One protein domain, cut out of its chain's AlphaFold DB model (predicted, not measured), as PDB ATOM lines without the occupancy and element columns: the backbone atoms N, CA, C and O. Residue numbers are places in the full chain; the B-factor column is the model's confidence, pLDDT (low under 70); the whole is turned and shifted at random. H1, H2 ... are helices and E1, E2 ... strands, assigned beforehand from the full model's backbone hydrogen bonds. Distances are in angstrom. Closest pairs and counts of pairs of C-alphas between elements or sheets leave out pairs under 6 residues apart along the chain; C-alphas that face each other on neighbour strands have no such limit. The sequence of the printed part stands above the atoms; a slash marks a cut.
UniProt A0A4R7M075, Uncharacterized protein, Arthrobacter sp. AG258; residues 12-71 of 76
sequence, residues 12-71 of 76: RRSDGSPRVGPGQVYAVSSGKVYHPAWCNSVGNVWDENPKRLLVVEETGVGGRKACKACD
ATOM      1  N   ARG A  12     -13.492  26.100   8.439       94.19
ATOM      2  CA  ARG A  12     -13.678  26.285   9.889       94.19
ATOM      3  C   ARG A  12     -15.153  26.505  10.211       94.19
ATOM      4  O   ARG A  12     -15.880  27.086   9.407       94.19
ATOM      5  N   ARG A  13     -15.599  26.011  11.365       91.44
ATOM      6  CA  ARG A  13     -16.928  26.309  11.920       91.44
ATOM      7  C   ARG A  13     -16.951  27.728  12.501       91.44
ATOM      8  O   ARG A  13     -15.912  28.377  12.616       91.44
ATOM      9  N   SER A  14     -18.134  28.195  12.895       92.50
ATOM     10  CA  SER A  14     -18.340  29.530  13.477       92.50
ATOM     11  C   SER A  14     -17.558  29.770  14.774       92.50
ATOM     12  O   SER A  14     -17.210  30.908  15.064       92.50
ATOM     13  N   ASP A  15     -17.250  28.713  15.527       88.81
ATOM     14  CA  ASP A  15     -16.416  28.745  16.740       88.81
ATOM     15  C   ASP A  15     -14.902  28.668  16.440       88.81
ATOM     16  O   ASP A  15     -14.080  28.575  17.349       88.81
ATOM     17  N   GLY A  16     -14.515  28.678  15.160       92.50
ATOM     18  CA  GLY A  16     -13.131  28.556  14.702       92.50
ATOM     19  C   GLY A  16     -12.599  27.121  14.644       92.50
ATOM     20  O   GLY A  16     -11.481  26.915  14.143       92.50
ATOM     21  N   SER A  17     -13.380  26.131  15.093       93.12
ATOM     22  CA  SER A  17     -12.970  24.729  15.080       93.12
ATOM     23  C   SER A  17     -12.800  24.206  13.648       93.12
ATOM     24  O   SER A  17     -13.577  24.551  12.747       93.12
ATOM     25  N   PRO A  18     -11.773  23.380  13.387       95.19
ATOM     26  CA  PRO A  18     -11.513  22.872  12.050       95.19
ATOM     27  C   PRO A  18     -12.598  21.887  11.606       95.19
ATOM     28  O   PRO A  18     -13.031  21.024  12.373       95.19
ATOM     29  N   ARG A  19     -12.992  21.961  10.336       94.38
ATOM     30  CA  ARG A  19     -13.848  20.989   9.651       94.38
ATOM     31  C   ARG A  19     -13.018  20.237   8.611       94.38
ATOM     32  O   ARG A  19     -12.499  20.854   7.685       94.38
ATOM     33  N   VAL A  20     -12.901  18.922   8.784       94.19
ATOM     34  CA  VAL A  20     -12.237  18.039   7.812       94.19
ATOM     35  C   VAL A  20     -13.057  17.932   6.528       94.19
ATOM     36  O   VAL A  20     -14.290  17.911   6.570       94.19
ATOM     37  N   GLY A  21     -12.361  17.899   5.394       90.12
ATOM     38  CA  GLY A  21     -12.921  17.563   4.087       90.12
ATOM     39  C   GLY A  21     -12.585  16.130   3.655       90.12
ATOM     40  O   GLY A  21     -11.992  15.375   4.425       90.12
ATOM     41  N   PRO A  22     -12.940  15.745   2.417       91.25
ATOM     42  CA  PRO A  22     -12.575  14.446   1.856       91.25
ATOM     43  C   PRO A  22     -11.065  14.191   1.952       91.25
ATOM     44  O   PRO A  22     -10.272  15.062   1.605       91.25
ATOM     45  N   GLY A  23     -10.672  13.010   2.434       92.31
ATOM     46  CA  GLY A  23      -9.263  12.632   2.610       92.31
ATOM     47  C   GLY A  23      -8.556  13.283   3.806       92.31
ATOM     48  O   GLY A  23      -7.390  12.978   4.049       92.31
ATOM     49  N   GLN A  24      -9.235  14.140   4.574       96.06
ATOM     50  CA  GLN A  24      -8.699  14.742   5.792       96.06
ATOM     51  C   GLN A  24      -9.309  14.106   7.037       96.06
ATOM     52  O   GLN A  24     -10.489  13.762   7.070       96.06
ATOM     53  N   VAL A  25      -8.513  14.010   8.096       95.81
ATOM     54  CA  VAL A  25      -8.936  13.459   9.384       95.81
ATOM     55  C   VAL A  25      -8.365  14.280  10.533       95.81
ATOM     56  O   VAL A  25      -7.359  14.977  10.387       95.81
ATOM     57  N   TYR A  26      -8.993  14.186  11.703       96.06
ATOM     58  CA  TYR A  26      -8.441  14.752  12.925       96.06
ATOM     59  C   TYR A  26      -7.501  13.766  13.604       96.06
ATOM     60  O   TYR A  26      -7.782  12.570  13.704       96.06
ATOM     61  N   ALA A  27      -6.406  14.271  14.149       95.88
ATOM     62  CA  ALA A  27      -5.500  13.488  14.968       95.88
ATOM     63  C   ALA A  27      -4.830  14.377  16.015       95.88
ATOM     64  O   ALA A  27      -4.793  15.599  15.900       95.88
ATOM     65  N   VAL A  28      -4.268  13.748  17.041       94.19
ATOM     66  CA  VAL A  28      -3.379  14.416  17.997       94.19
ATOM     67  C   VAL A  28      -1.986  13.814  17.852       94.19
ATOM     68  O   VAL A  28      -1.861  12.603  17.646       94.19
ATOM     69  N   SER A  29      -0.929  14.624  17.964       87.06
ATOM     70  CA  SER A  29       0.456  14.201  17.672       87.06
ATOM     71  C   SER A  29       0.862  12.918  18.405       87.06
ATOM     72  O   SER A  29       1.377  11.979  17.795       87.06
ATOM     73  N   SER A  30       0.545  12.834  19.700       85.75
ATOM     74  CA  SER A  30       0.847  11.678  20.560       85.75
ATOM     75  C   SER A  30      -0.196  10.550  20.498       85.75
ATOM     76  O   SER A  30      -0.039   9.525  21.160       85.75
ATOM     77  N   GLY A  31      -1.285  10.733  19.749       87.31
ATOM     78  CA  GLY A  31      -2.426   9.822  19.708       87.31
ATOM     79  C   GLY A  31      -2.183   8.608  18.819       87.31
ATOM     80  O   GLY A  31      -1.499   8.688  17.801       87.31
ATOM     81  N   LYS A  32      -2.786   7.475  19.196       92.56
ATOM     82  CA  LYS A  32      -2.763   6.217  18.421       92.56
ATOM     83  C   LYS A  32      -3.969   6.059  17.489       92.56
ATOM     84  O   LYS A  32      -4.055   5.070  16.761       92.56
ATOM     85  N   VAL A  33      -4.904   7.002  17.551       94.00
ATOM     86  CA  VAL A  33      -6.186   6.974  16.849       94.00
ATOM     87  C   VAL A  33      -6.320   8.243  16.012       94.00
ATOM     88  O   VAL A  33      -5.884   9.308  16.452       94.00
ATOM     89  N   TYR A  34      -6.890   8.113  14.818       94.94
ATOM     90  CA  TYR A  34      -7.340   9.233  13.993       94.94
ATOM     91  C   TYR A  34      -8.868   9.211  13.871       94.94
ATOM     92  O   TYR A  34      -9.503   8.168  14.029       94.94
ATOM     93  N   HIS A  35      -9.461  10.367  13.606       95.62
ATOM     94  CA  HIS A  35     -10.901  10.580  13.628       95.62
ATOM     95  C   HIS A  35     -11.359  11.142  12.276       95.62
ATOM     96  O   HIS A  35     -11.068  12.302  11.982       95.62
ATOM     97  N   PRO A  36     -12.069  10.359  11.445       93.62
ATOM     98  CA  PRO A  36     -12.565  10.831  10.150       93.62
ATOM     99  C   PRO A  36     -13.720  11.836  10.266       93.62
ATOM    100  O   PRO A  36     -14.031  12.540   9.312       93.62
ATOM    101  N   ALA A  37     -14.344  11.937  11.442       92.06
ATOM    102  CA  ALA A  37     -15.446  12.849  11.717       92.06
ATOM    103  C   ALA A  37     -15.283  13.522  13.087       92.06
ATOM    104  O   ALA A  37     -14.484  13.099  13.927       92.06
ATOM    105  N   TRP A  38     -16.071  14.571  13.320       92.38
ATOM    106  CA  TRP A  38     -16.106  15.264  14.606       92.38
ATOM    107  C   TRP A  38     -16.891  14.447  15.631       92.38
ATOM    108  O   TRP A  38     -18.114  14.422  15.572       92.38
ATOM    109  N   CYS A  39     -16.198  13.790  16.561       92.44
ATOM    110  CA  CYS A  39     -16.818  13.032  17.650       92.44
ATOM    111  C   CYS A  39     -16.546  13.647  19.025       92.44
ATOM    112  O   CYS A  39     -15.774  14.598  19.151       92.44
ATOM    113  N   ASN A  40     -17.127  13.060  20.077       91.75
ATOM    114  CA  ASN A  40     -16.977  13.554  21.447       91.75
ATOM    115  C   ASN A  40     -15.503  13.681  21.888       91.75
ATOM    116  O   ASN A  40     -15.140  14.639  22.557       91.75
ATOM    117  N   SER A  41     -14.623  12.761  21.468       92.12
ATOM    118  CA  SER A  41     -13.184  12.867  21.761       92.12
ATOM    119  C   SER A  41     -12.527  14.063  21.073       92.12
ATOM    120  O   SER A  41     -11.671  14.707  21.671       92.12
ATOM    121  N   VAL A  42     -12.921  14.366  19.833       94.62
ATOM    122  CA  VAL A  42     -12.416  15.528  19.089       94.62
ATOM    123  C   VAL A  42     -12.886  16.819  19.755       94.62
ATOM    124  O   VAL A  42     -12.061  17.697  19.995       94.62
ATOM    125  N   GLY A  43     -14.173  16.893  20.113       93.69
ATOM    126  CA  GLY A  43     -14.740  18.011  20.871       93.69
ATOM    127  C   GLY A  43     -14.007  18.230  22.193       93.69
ATOM    128  O   GLY A  43     -13.473  19.304  22.424       93.69
ATOM    129  N   ASN A  44     -13.830  17.178  22.993       94.50
ATOM    130  CA  ASN A  44     -13.141  17.290  24.278       94.50
ATOM    131  C   ASN A  44     -11.680  17.755  24.148       94.50
ATOM    132  O   ASN A  44     -11.209  18.544  24.959       94.50
ATOM    133  N   VAL A  45     -10.946  17.292  23.127       94.88
ATOM    134  CA  VAL A  45      -9.586  17.795  22.862       94.88
ATOM    135  C   VAL A  45      -9.619  19.270  22.469       94.88
ATOM    136  O   VAL A  45      -8.747  20.024  22.893       94.88
ATOM    137  N   TRP A  46     -10.595  19.676  21.657       94.88
ATOM    138  CA  TRP A  46     -10.761  21.064  21.243       94.88
ATOM    139  C   TRP A  46     -11.058  21.987  22.429       94.88
ATOM    140  O   TRP A  46     -10.388  23.008  22.567       94.88
ATOM    141  N   ASP A  47     -11.991  21.598  23.298       94.88
ATOM    142  CA  ASP A  47     -12.351  22.347  24.505       94.88
ATOM    143  C   ASP A  47     -11.196  22.420  25.518       94.88
ATOM    144  O   ASP A  47     -10.965  23.466  26.123       94.88
ATOM    145  N   GLU A  48     -10.430  21.335  25.690       95.31
ATOM    146  CA  GLU A  48      -9.291  21.305  26.616       95.31
ATOM    147  C   GLU A  48      -8.098  22.116  26.088       95.31
ATOM    148  O   GLU A  48      -7.511  22.932  26.801       95.31
ATOM    149  N   ASN A  49      -7.683  21.856  24.844       94.12
ATOM    150  CA  ASN A  49      -6.566  22.545  24.217       94.12
ATOM    151  C   ASN A  49      -6.630  22.437  22.680       94.12
ATOM    152  O   ASN A  49      -6.111  21.471  22.100       94.12
ATOM    153  N   PRO A  50      -7.134  23.475  21.991       93.19
ATOM    154  CA  PRO A  50      -7.350  23.437  20.548       93.19
ATOM    155  C   PRO A  50      -6.053  23.272  19.746       93.19
ATOM    156  O   PRO A  50      -6.078  22.744  18.638       93.19
ATOM    157  N   LYS A  51      -4.893  23.651  20.305       91.56
ATOM    158  CA  LYS A  51      -3.584  23.511  19.640       91.56
ATOM    159  C   LYS A  51      -3.116  22.058  19.532       91.56
ATOM    160  O   LYS A  51      -2.196  21.774  18.772       91.56
ATOM    161  N   ARG A  52      -3.700  21.140  20.313       92.69
ATOM    162  CA  ARG A  52      -3.379  19.703  20.256       92.69
ATOM    163  C   ARG A  52      -4.103  18.994  19.118       92.69
ATOM    164  O   ARG A  52      -3.658  17.917  18.721       92.69
ATOM    165  N   LEU A  53      -5.208  19.564  18.639       95.38
ATOM    166  CA  LEU A  53      -6.002  18.994  17.566       95.38
ATOM    167  C   LEU A  53      -5.409  19.393  16.218       95.38
ATOM    168  O   LEU A  53      -5.383  20.568  15.858       95.38
ATOM    169  N   LEU A  54      -4.957  18.400  15.464       95.75
ATOM    170  CA  LEU A  54      -4.428  18.582  14.123       95.75
ATOM    171  C   LEU A  54      -5.433  18.073  13.100       95.75
ATOM    172  O   LEU A  54      -6.104  17.064  13.326       95.75
ATOM    173  N   VAL A  55      -5.480  18.744  11.954       96.69
ATOM    174  CA  VAL A  55      -6.014  18.163  10.725       96.69
ATOM    175  C   VAL A  55      -4.840  17.651   9.914       96.69
ATOM    176  O   VAL A  55      -3.835  18.342   9.775       96.69
ATOM    177  N   VAL A  56      -4.945  16.419   9.436       96.38
ATOM    178  CA  VAL A  56      -3.907  15.731   8.665       96.38
ATOM    179  C   VAL A  56      -4.562  15.005   7.497       96.38
ATOM    180  O   VAL A  56      -5.761  14.714   7.543       96.38
ATOM    181  N   GLU A  57      -3.795  14.682   6.461       95.62
ATOM    182  CA  GLU A  57      -4.283  13.768   5.425       95.62
ATOM    183  C   GLU A  57      -4.398  12.344   5.978       95.62
ATOM    184  O   GLU A  57      -3.543  11.894   6.747       95.62
ATOM    185  N   GLU A  58      -5.436  11.614   5.569       93.25
ATOM    186  CA  GLU A  58      -5.670  10.231   5.996       93.25
ATOM    187  C   GLU A  58      -4.484   9.325   5.639       93.25
ATOM    188  O   GLU A  58      -4.045   8.513   6.449       93.25
ATOM    189  N   THR A  59      -3.884   9.524   4.466       92.44
ATOM    190  CA  THR A  59      -2.677   8.813   4.016       92.44
ATOM    191  C   THR A  59      -1.449   9.108   4.888       92.44
ATOM    192  O   THR A  59      -0.531   8.290   4.970       92.44
ATOM    193  N   GLY A  60      -1.439  10.251   5.582       90.56
ATOM    194  CA  GLY A  60      -0.362  10.721   6.451       90.56
ATOM    195  C   GLY A  60      -0.491  10.305   7.921       90.56
ATOM    196  O   GLY A  60       0.396  10.610   8.720       90.56
ATOM    197  N   VAL A  61      -1.554   9.593   8.320       90.69
ATOM    198  CA  VAL A  61      -1.757   9.199   9.732       90.69
ATOM    199  C   VAL A  61      -0.786   8.119  10.213       90.69
ATOM    200  O   VAL A  61      -0.647   7.899  11.425       90.69
ATOM    201  N   GLY A  62      -0.093   7.449   9.289       89.50
ATOM    202  CA  GLY A  62       0.805   6.332   9.572       89.50
ATOM    203  C   GLY A  62       0.071   5.140  10.197       89.50
ATOM    204  O   GLY A  62      -1.074   4.859   9.875       89.50
ATOM    205  N   GLY A  63       0.710   4.436  11.137       88.88
ATOM    206  CA  GLY A  63       0.141   3.246  11.799       88.88
ATOM    207  C   GLY A  63      -0.964   3.511  12.836       88.88
ATOM    208  O   GLY A  63      -1.141   2.703  13.751       88.88
ATOM    209  N   ARG A  64      -1.652   4.657  12.766       92.88
ATOM    210  CA  ARG A  64      -2.773   4.989  13.660       92.88
ATOM    211  C   ARG A  64      -4.028   4.249  13.211       92.88
ATOM    212  O   ARG A  64      -4.197   3.947  12.037       92.88
ATOM    213  N   LYS A  65      -4.910   3.944  14.159       93.31
ATOM    214  CA  LYS A  65      -6.173   3.248  13.875       93.31
ATOM    215  C   LYS A  65      -7.316   4.243  13.724       93.31
ATOM    216  O   LYS A  65      -7.330   5.253  14.422       93.31
ATOM    217  N   ALA A  66      -8.292   3.927  12.880       92.69
ATOM    218  CA  ALA A  66      -9.528   4.694  12.811       92.69
ATOM    219  C   ALA A  66     -10.273   4.638  14.153       92.69
ATOM    220  O   ALA A  66     -10.327   3.596  14.820       92.69
ATOM    221  N   CYS A  67     -10.851   5.765  14.556       93.44
ATOM    222  CA  CYS A  67     -11.753   5.823  15.691       93.44
ATOM    223  C   CYS A  67     -13.035   5.054  15.363       93.44
ATOM    224  O   CYS A  67     -13.762   5.431  14.450       93.44
ATOM    225  N   LYS A  68     -13.344   4.019  16.150       89.00
ATOM    226  CA  LYS A  68     -14.566   3.221  15.964       89.00
ATOM    227  C   LYS A  68     -15.849   4.031  16.170       89.00
ATOM    228  O   LYS A  68     -16.819   3.804  15.473       89.00
ATOM    229  N   ALA A  69     -15.831   4.999  17.086       86.31
ATOM    230  CA  ALA A  69     -16.997   5.832  17.382       86.31
ATOM    231  C   ALA A  69     -17.284   6.892  16.304       86.31
ATOM    232  O   ALA A  69     -18.358   7.474  16.300       86.31
ATOM    233  N   CYS A  70     -16.324   7.184  15.417       85.56
ATOM    234  CA  CYS A  70     -16.556   8.072  14.274       85.56
ATOM    235  C   CYS A  70     -17.234   7.358  13.095       85.56
ATOM    236  O   CYS A  70     -17.624   8.032  12.149       85.56
ATOM    237  N   ASP A  71     -17.302   6.025  13.130       67.69
ATOM    238  CA  ASP A  71     -17.968   5.196  12.120       67.69
ATOM    239  C   ASP A  71     -19.493   5.203  12.315       67.69
ATOM    240  O   ASP A  71     -20.268   5.081  11.370       67.69
TER     241      ASP A  71
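AT A GLANCE: This is residues 12 to 71 of the 76 residues of an uncharacterized protein of Arthrobacter sp. AG258 (UniProt A0A4R7M075). Little regular structure is here: a small sheet of three strands with one short helix over a face, and long unnamed stretches, residues 12 to 23 and 58 to 71, at both ends. Along the 60 printed residues come E1, E2, H1 and E3; 22 residues are in these, class mixed. The sheet, E2 E1 E3, is antiparallel. The whole is compact, radius of gyration of the C-alphas 10.5 A, spanning 30 by 22 by 20 A.

IN THESE COORDINATES: Find C-alpha 24 at (-8.699, 14.742, 5.792); E1 runs to 28, 13.3 A. E2 is residues 33 to 35, H1 40 to 48, 12.1 A. E3, residues 53 to 57, ends at (-4.283, 13.768, 5.425).

HOW THE PARTS SIT: Look at N 27 and O 54, 2.9 A, between E1 and E3, and N 35 and O 26, 2.8 A, in the hairpin E1 and E2. H1, every O i to N i+4 pair within hydrogen-bond range, is on the sheet at height 9.7 A; C-alphas 46 and 53, 6.4 A, are its closest to E3. E2, H1, E3 form a split strand-helix-strand unit, E1 between its strands, crossover right-handed.

THE WHOLE: The printed part has no cut. C-alphas 14 and 63 are farthest apart, 32.2 A. Residue 71 is under pLDDT 70.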